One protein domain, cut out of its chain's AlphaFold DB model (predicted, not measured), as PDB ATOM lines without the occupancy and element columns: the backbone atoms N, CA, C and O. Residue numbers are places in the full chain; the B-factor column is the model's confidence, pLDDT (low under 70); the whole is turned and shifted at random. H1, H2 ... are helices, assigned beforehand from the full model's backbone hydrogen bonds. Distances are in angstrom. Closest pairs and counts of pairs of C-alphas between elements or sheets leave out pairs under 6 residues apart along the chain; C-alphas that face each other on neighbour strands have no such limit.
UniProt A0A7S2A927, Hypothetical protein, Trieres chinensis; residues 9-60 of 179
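What this domain is: This is residues 9 to 60 of the 179 residues of the protein "Hypothetical protein" of Trieres chinensis (UniProt A0A7S2A927). The model is shaped roughly like a lopsided T: a long helix, H1, and a short one, H2, follow one another along the longest axis, and H3 crosses that axis near the place where they are joined. H2 packs on H3 in a small body, and residues 9 to 24 of H1 stick out from it as an arm that makes much of the length. The printed part has 52 residues, with three named helices in the order H1, H2, H3 and no named strand: all helix. The whole is loose, with a radius of gyration of the C-alphas of 14.0 A and spans of 47 by 22 by 13 A.

Where its parts are: H1, residues 9 to 29, begins at C-alpha 9 (91.757, 70.587, 17.106) and is 29.8 A long from first to last C-alpha. H2 is residues 34 to 41, starting at C-alpha 34 (67.547, 78.192, 44.192). H3, residues 45 to 59, measures 20.6 A and ends at C-alpha 59 (68.892, 62.843, 44.077).

How they stand to each other: H1 touches H3 with residues 28 to 29 alone; their closest C-alphas, those of Ser 29 and Ala 49, are 5.3 A apart. Their lines are about perpendicular, at 74 degrees. H2 touches H3, about perpendicular at 78 degrees, with the closest C-alphas, those of Ala 34 and Ala 49, 4.4 A apart. H1 and H2 are apart. In H1, H2 and H3, every O i to N i+4 pair is within hydrogen-bond range.

The domain as a whole: The farthest C-alphas, those of Arg 9 and Ala 40, are 46.8 A apart. Without residues 9 to 24, which stand free, the body spans 24 by 20 by 13 A. The printed part has no cut, and both links, H1 to H2 and H2 to H3, are tight. The mean pLDDT of the printed part is 73.5; residue 23, residues 27 to 36 and residues 59 to 60 are under 70.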
ATOM      1  N   ARG A   9      92.815  71.491  16.620       74.38
ATOM      2  CA  ARG A   9      91.757  70.587  17.106       74.38
ATOM      3  C   ARG A   9      91.857  70.363  18.609       74.38
ATOM      4  O   ARG A   9      90.832  70.339  19.283       74.38
ATOM      5  N   ARG A  10      93.075  70.234  19.144       75.62
ATOM      6  CA  ARG A  10      93.304  70.070  20.587       75.62
ATOM      7  C   ARG A  10      92.975  71.351  21.343       75.62
ATOM      8  O   ARG A  10      92.275  71.294  22.352       75.62
ATOM      9  N   THR A  11      93.382  72.511  20.829       80.00
ATOM     10  CA  THR A  11      93.004  73.803  21.421       80.00
ATOM     11  C   THR A  11      91.498  74.049  21.359       80.00
ATOM     12  O   THR A  11      90.927  74.483  22.355       80.00
ATOM     13  N   ALA A  12      90.830  73.700  20.253       75.12
ATOM     14  CA  ALA A  12      89.376  73.825  20.127       75.12
ATOM     15  C   ALA A  12      88.630  72.902  21.101       75.12
ATOM     16  O   ALA A  12      87.693  73.336  21.763       75.12
ATOM     17  N   MET A  13      89.081  71.656  21.255       77.81
ATOM     18  CA  MET A  13      88.490  70.700  22.197       77.81
ATOM     19  C   MET A  13      88.687  71.147  23.656       77.81
ATOM     20  O   MET A  13      87.766  71.075  24.465       77.81
ATOM     21  N   THR A  14      89.852  71.713  23.982       81.81
ATOM     22  CA  THR A  14      90.123  72.274  25.317       81.81
ATOM     23  C   THR A  14      89.278  73.522  25.588       81.81
ATOM     24  O   THR A  14      88.763  73.695  26.692       81.81
ATOM     25  N   ALA A  15      89.097  74.386  24.585       78.88
ATOM     26  CA  ALA A  15      88.221  75.550  24.676       78.88
ATOM     27  C   ALA A  15      86.752  75.141  24.841       78.88
ATOM     28  O   ALA A  15      86.062  75.709  25.681       78.88
ATOM     29  N   TYR A  16      86.302  74.113  24.118       77.44
ATOM     30  CA  TYR A  16      84.958  73.556  24.251       77.44
ATOM     31  C   TYR A  16      84.703  73.020  25.663       77.44
ATOM     32  O   TYR A  16      83.720  73.398  26.285       77.44
ATOM     33  N   HIS A  17      85.626  72.233  26.228       78.81
ATOM     34  CA  HIS A  17      85.494  71.751  27.607       78.81
ATOM     35  C   HIS A  17      85.505  72.877  28.645       78.81
ATOM     36  O   HIS A  17      84.802  72.790  29.649       78.81
ATOM     37  N   ARG A  18      86.278  73.947  28.415       78.75
ATOM     38  CA  ARG A  18      86.260  75.131  29.286       78.75
ATOM     39  C   ARG A  18      84.938  75.884  29.192       78.75
ATOM     40  O   ARG A  18      84.401  76.264  30.225       78.75
ATOM     41  N   LEU A  19      84.413  76.081  27.984       77.19
ATOM     42  CA  LEU A  19      83.118  76.727  27.769       77.19
ATOM     43  C   LEU A  19      81.984  75.910  28.380       77.19
ATOM     44  O   LEU A  19      81.137  76.475  29.057       77.19
ATOM     45  N   ASP A  20      82.011  74.593  28.211       74.88
ATOM     46  CA  ASP A  20      81.043  73.679  28.806       74.88
ATOM     47  C   ASP A  20      81.115  73.685  30.344       74.88
ATOM     48  O   ASP A  20      80.090  73.740  31.020       74.88
ATOM     49  N   ALA A  21      82.320  73.718  30.923       75.31
ATOM     50  CA  ALA A  21      82.492  73.848  32.369       75.31
ATOM     51  C   ALA A  21      81.956  75.189  32.902       75.31
ATOM     52  O   ALA A  21      81.269  75.212  33.920       75.31
ATOM     53  N   VAL A  22      82.230  76.295  32.202       74.44
ATOM     54  CA  VAL A  22      81.724  77.629  32.563       74.44
ATOM     55  C   VAL A  22      80.208  77.706  32.398       74.44
ATOM     56  O   VAL A  22      79.534  78.264  33.258       74.44
ATOM     57  N   ALA A  23      79.654  77.118  31.339       68.56
ATOM     58  CA  ALA A  23      78.215  77.059  31.113       68.56
ATOM     59  C   ALA A  23      77.516  76.255  32.216       68.56
ATOM     60  O   ALA A  23      76.521  76.719  32.768       68.56
ATOM     61  N   ARG A  24      78.069  75.101  32.608       70.56
ATOM     62  CA  ARG A  24      77.544  74.304  33.724       70.56
ATOM     63  C   ARG A  24      77.621  75.046  35.055       70.56
ATOM     64  O   ARG A  24      76.654  75.028  35.807       70.56
ATOM     65  N   ASP A  25      78.725  75.732  35.339       72.75
ATOM     66  CA  ASP A  25      78.855  76.544  36.557       72.75
ATOM     67  C   ASP A  25      77.881  77.738  36.558       72.75
ATOM     68  O   ASP A  25      77.255  78.067  37.570       72.75
ATOM     69  N   TYR A  26      77.656  78.346  35.391       71.06
ATOM     70  CA  TYR A  26      76.671  79.408  35.220       71.06
ATOM     71  C   TYR A  26      75.239  78.909  35.458       71.06
ATOM     72  O   TYR A  26      74.519  79.501  36.260       71.06
ATOM     73  N   VAL A  27      74.850  77.787  34.845       65.19
ATOM     74  CA  VAL A  27      73.531  77.159  35.037       65.19
ATOM     75  C   VAL A  27      73.314  76.773  36.503       65.19
ATOM     76  O   VAL A  27      72.265  77.080  37.069       65.19
ATOM     77  N   ARG A  28      74.328  76.195  37.163       65.62
ATOM     78  CA  ARG A  28      74.270  75.867  38.598       65.62
ATOM     79  C   ARG A  28      74.135  77.099  39.485       65.62
ATOM     80  O   ARG A  28      73.445  77.058  40.496       65.62
ATOM     81  N   SER A  29      74.773  78.208  39.122       61.28
ATOM     82  CA  SER A  29      74.706  79.450  39.901       61.28
ATOM     83  C   SER A  29      73.430  80.272  39.674       61.28
ATOM     84  O   SER A  29      73.141  81.132  40.505       61.28
ATOM     85  N   HIS A  30      72.667  79.996  38.607       60.72
ATOM     86  CA  HIS A  30      71.457  80.733  38.204       60.72
ATOM     87  C   HIS A  30      70.211  79.841  38.050       60.72
ATOM     88  O   HIS A  30      69.313  80.143  37.266       60.72
ATOM     89  N   SER A  31      70.128  78.736  38.791       67.69
ATOM     90  CA  SER A  31      68.941  77.879  38.757       67.69
ATOM     91  C   SER A  31      67.762  78.527  39.491       67.69
ATOM     92  O   SER A  31      67.859  78.878  40.669       67.69
ATOM     93  N   ASP A  32      66.602  78.619  38.837       66.06
ATOM     94  CA  ASP A  32      65.346  79.097  39.441       66.06
ATOM     95  C   ASP A  32      64.941  78.317  40.700       66.06
ATOM     96  O   ASP A  32      64.258  78.846  41.579       66.06
ATOM     97  N   LEU A  33      65.368  77.056  40.808       67.25
ATOM     98  CA  LEU A  33      65.103  76.204  41.965       67.25
ATOM     99  C   LEU A  33      65.766  76.755  43.238       67.25
ATOM    100  O   LEU A  33      65.247  76.550  44.338       67.25
ATOM    101  N   ALA A  34      66.848  77.528  43.097       68.19
ATOM    102  CA  ALA A  34      67.547  78.192  44.192       68.19
ATOM    103  C   ALA A  34      66.649  79.162  44.972       68.19
ATOM    104  O   ALA A  34      66.816  79.309  46.185       68.19
ATOM    105  N   MET A  35      65.668  79.795  44.311       68.44
ATOM    106  CA  MET A  35      64.763  80.752  44.960       68.44
ATOM    107  C   MET A  35      63.954  80.111  46.093       68.44
ATOM    108  O   MET A  35      63.714  80.761  47.111       68.44
ATOM    109  N   SER A  36      63.607  78.826  45.973       68.12
ATOM    110  CA  SER A  36      62.910  78.088  47.033       68.12
ATOM    111  C   SER A  36      63.770  77.947  48.300       68.12
ATOM    112  O   SER A  36      63.291  78.170  49.409       68.12
ATOM    113  N   HIS A  37      65.070  77.677  48.145       71.88
ATOM    114  CA  HIS A  37      66.026  77.603  49.251       71.88
ATOM    115  C   HIS A  37      66.322  78.973  49.867       71.88
ATOM    116  O   HIS A  37      66.514  79.071  51.080       71.88
ATOM    117  N   VAL A  38      66.357  80.033  49.051       77.00
ATOM    118  CA  VAL A  38      66.481  81.411  49.551       77.00
ATOM    119  C   VAL A  38      65.272  81.762  50.416       77.00
ATOM    120  O   VAL A  38      65.447  82.261  51.527       77.00
ATOM    121  N   ALA A  39      64.063  81.440  49.948       74.38
ATOM    122  CA  ALA A  39      62.827  81.689  50.682       74.38
ATOM    123  C   ALA A  39      62.735  80.866  51.981       74.38
ATOM    124  O   ALA A  39      62.362  81.409  53.020       74.38
ATOM    125  N   ALA A  40      63.120  79.585  51.948       73.38
ATOM    126  CA  ALA A  40      63.016  78.681  53.095       73.38
ATOM    127  C   ALA A  40      64.102  78.905  54.164       73.38
ATOM    128  O   ALA A  40      63.811  78.876  55.356       73.38
ATOM    129  N   TYR A  41      65.354  79.145  53.755       79.06
ATOM    130  CA  TYR A  41      66.509  79.151  54.666       79.06
ATOM    131  C   TYR A  41      67.177  80.524  54.828       79.06
ATOM    132  O   TYR A  41      68.180  80.625  55.534       79.06
ATOM    133  N   ARG A  42      66.664  81.579  54.172       78.50
ATOM    134  CA  ARG A  42      67.218  82.952  54.189       78.50
ATOM    135  C   ARG A  42      68.726  83.020  53.886       78.50
ATOM    136  O   ARG A  42      69.445  83.860  54.423       78.50
ATOM    137  N   LYS A  43      69.224  82.122  53.030       82.50
ATOM    138  CA  LYS A  43      70.624  82.095  52.571       82.50
ATOM    139  C   LYS A  43      70.799  82.971  51.324       82.50
ATOM    140  O   LYS A  43      69.852  83.183  50.574       82.50
ATOM    141  N   GLY A  44      72.023  83.438  51.064       80.44
ATOM    142  CA  GLY A  44      72.339  84.168  49.828       80.44
ATOM    143  C   GLY A  44      72.145  83.305  48.572       80.44
ATOM    144  O   GLY A  44      72.495  82.124  48.583       80.44
ATOM    145  N   TYR A  45      71.633  83.906  47.488       77.19
ATOM    146  CA  TYR A  45      71.213  83.209  46.258       77.19
ATOM    147  C   TYR A  45      72.283  82.272  45.689       77.19
ATOM    148  O   TYR A  45      72.010  81.101  45.467       77.19
ATOM    149  N   LYS A  46      73.536  82.731  45.573       78.31
ATOM    150  CA  LYS A  46      74.641  81.907  45.051       78.31
ATOM    151  C   LYS A  46      74.895  80.643  45.883       78.31
ATOM    152  O   LYS A  46      75.197  79.589  45.335       78.31
ATOM    153  N   ARG A  47      74.760  80.730  47.211       77.81
ATOM    154  CA  ARG A  47      74.933  79.582  48.115       77.81
ATOM    155  C   ARG A  47      73.727  78.648  48.063       77.81
ATOM    156  O   ARG A  47      73.904  77.440  48.050       77.81
ATOM    157  N   ALA A  48      72.520  79.208  47.987       76.88
ATOM    158  CA  ALA A  48      71.296  78.441  47.786       76.88
ATOM    159  C   ALA A  48      71.303  77.681  46.450       76.88
ATOM    160  O   ALA A  48      70.896  76.528  46.415       76.88
ATOM    161  N   ALA A  49      71.807  78.299  45.381       75.31
ATOM    162  CA  ALA A  49      71.897  77.688  44.062       75.31
ATOM    163  C   ALA A  49      72.870  76.504  44.047       75.31
ATOM    164  O   ALA A  49      72.493  75.423  43.612       75.31
ATOM    165  N   MET A  50      74.060  76.655  44.642       76.69
ATOM    166  CA  MET A  50      75.007  75.541  44.787       76.69
ATOM    167  C   MET A  50      74.458  74.401  45.658       76.69
ATOM    168  O   MET A  50      74.602  73.239  45.283       76.69
ATOM    169  N   ASP A  51      73.809  74.721  46.787       78.62
ATOM    170  CA  ASP A  51      73.193  73.718  47.671       78.62
ATOM    171  C   ASP A  51      72.095  72.931  46.921       78.62
ATOM    172  O   ASP A  51      72.043  71.706  47.012       78.62
ATOM    173  N   VAL A  52      71.238  73.619  46.155       73.12
ATOM    174  CA  VAL A  52      70.154  72.994  45.379       73.12
ATOM    175  C   VAL A  52      70.694  72.176  44.215       73.12
ATOM    176  O   VAL A  52      70.256  71.047  44.037       73.12
ATOM    177  N   SER A  53      71.659  72.690  43.452       73.38
ATOM    178  CA  SER A  53      72.271  71.937  42.353       73.38
ATOM    179  C   SER A  53      72.942  70.655  42.844       73.38
ATOM    180  O   SER A  53      72.729  69.600  42.257       73.38
ATOM    181  N   ALA A  54      73.669  70.699  43.966       75.12
ATOM    182  CA  ALA A  54      74.247  69.493  44.559       75.12
ATOM    183  C   ALA A  54      73.166  68.503  45.031       75.12
ATOM    184  O   ALA A  54      73.323  67.293  44.891       75.12
ATOM    185  N   LEU A  55      72.055  69.002  45.581       73.88
ATOM    186  CA  LEU A  55      70.938  68.169  46.024       73.88
ATOM    187  C   LEU A  55      70.225  67.486  44.844       73.88
ATOM    188  O   LEU A  55      69.917  66.300  44.922       73.88
ATOM    189  N   VAL A  56      69.982  68.220  43.756       72.00
ATOM    190  CA  VAL A  56      69.322  67.713  42.542       72.00
ATOM    191  C   VAL A  56      70.189  66.664  41.841       72.00
ATOM    192  O   VAL A  56      69.665  65.620  41.443       72.00
ATOM    193  N   GLU A  57      71.503  66.894  41.762       71.50
ATOM    194  CA  GLU A  57      72.469  65.934  41.214       71.50
ATOM    195  C   GLU A  57      72.535  64.654  42.055       71.50
ATOM    196  O   GLU A  57      72.450  63.553  41.513       71.50
ATOM    197  N   ASN A  58      72.603  64.782  43.384       73.56
ATOM    198  CA  ASN A  58      72.658  63.632  44.291       73.56
ATOM    199  C   ASN A  58      71.346  62.832  44.334       73.56
ATOM    200  O   ASN A  58      71.369  61.633  44.604       73.56
ATOM    201  N   ALA A  59      70.207  63.480  44.085       65.25
ATOM    202  CA  ALA A  59      68.892  62.843  44.077       65.25
ATOM    203  C   ALA A  59      68.483  62.287  42.696       65.25
ATOM    204  O   ALA A  59      67.441  61.640  42.592       65.25
ATOM    205  N   GLY A  60      69.267  62.535  41.636       64.31
ATOM    206  CA  GLY A  60      68.960  62.078  40.274       64.31
ATOM    207  C   GLY A  60      67.706  62.724  39.671       64.31
ATOM    208  O   GLY A  60      67.028  62.115  38.847       64.31
TER     209      GLY A  60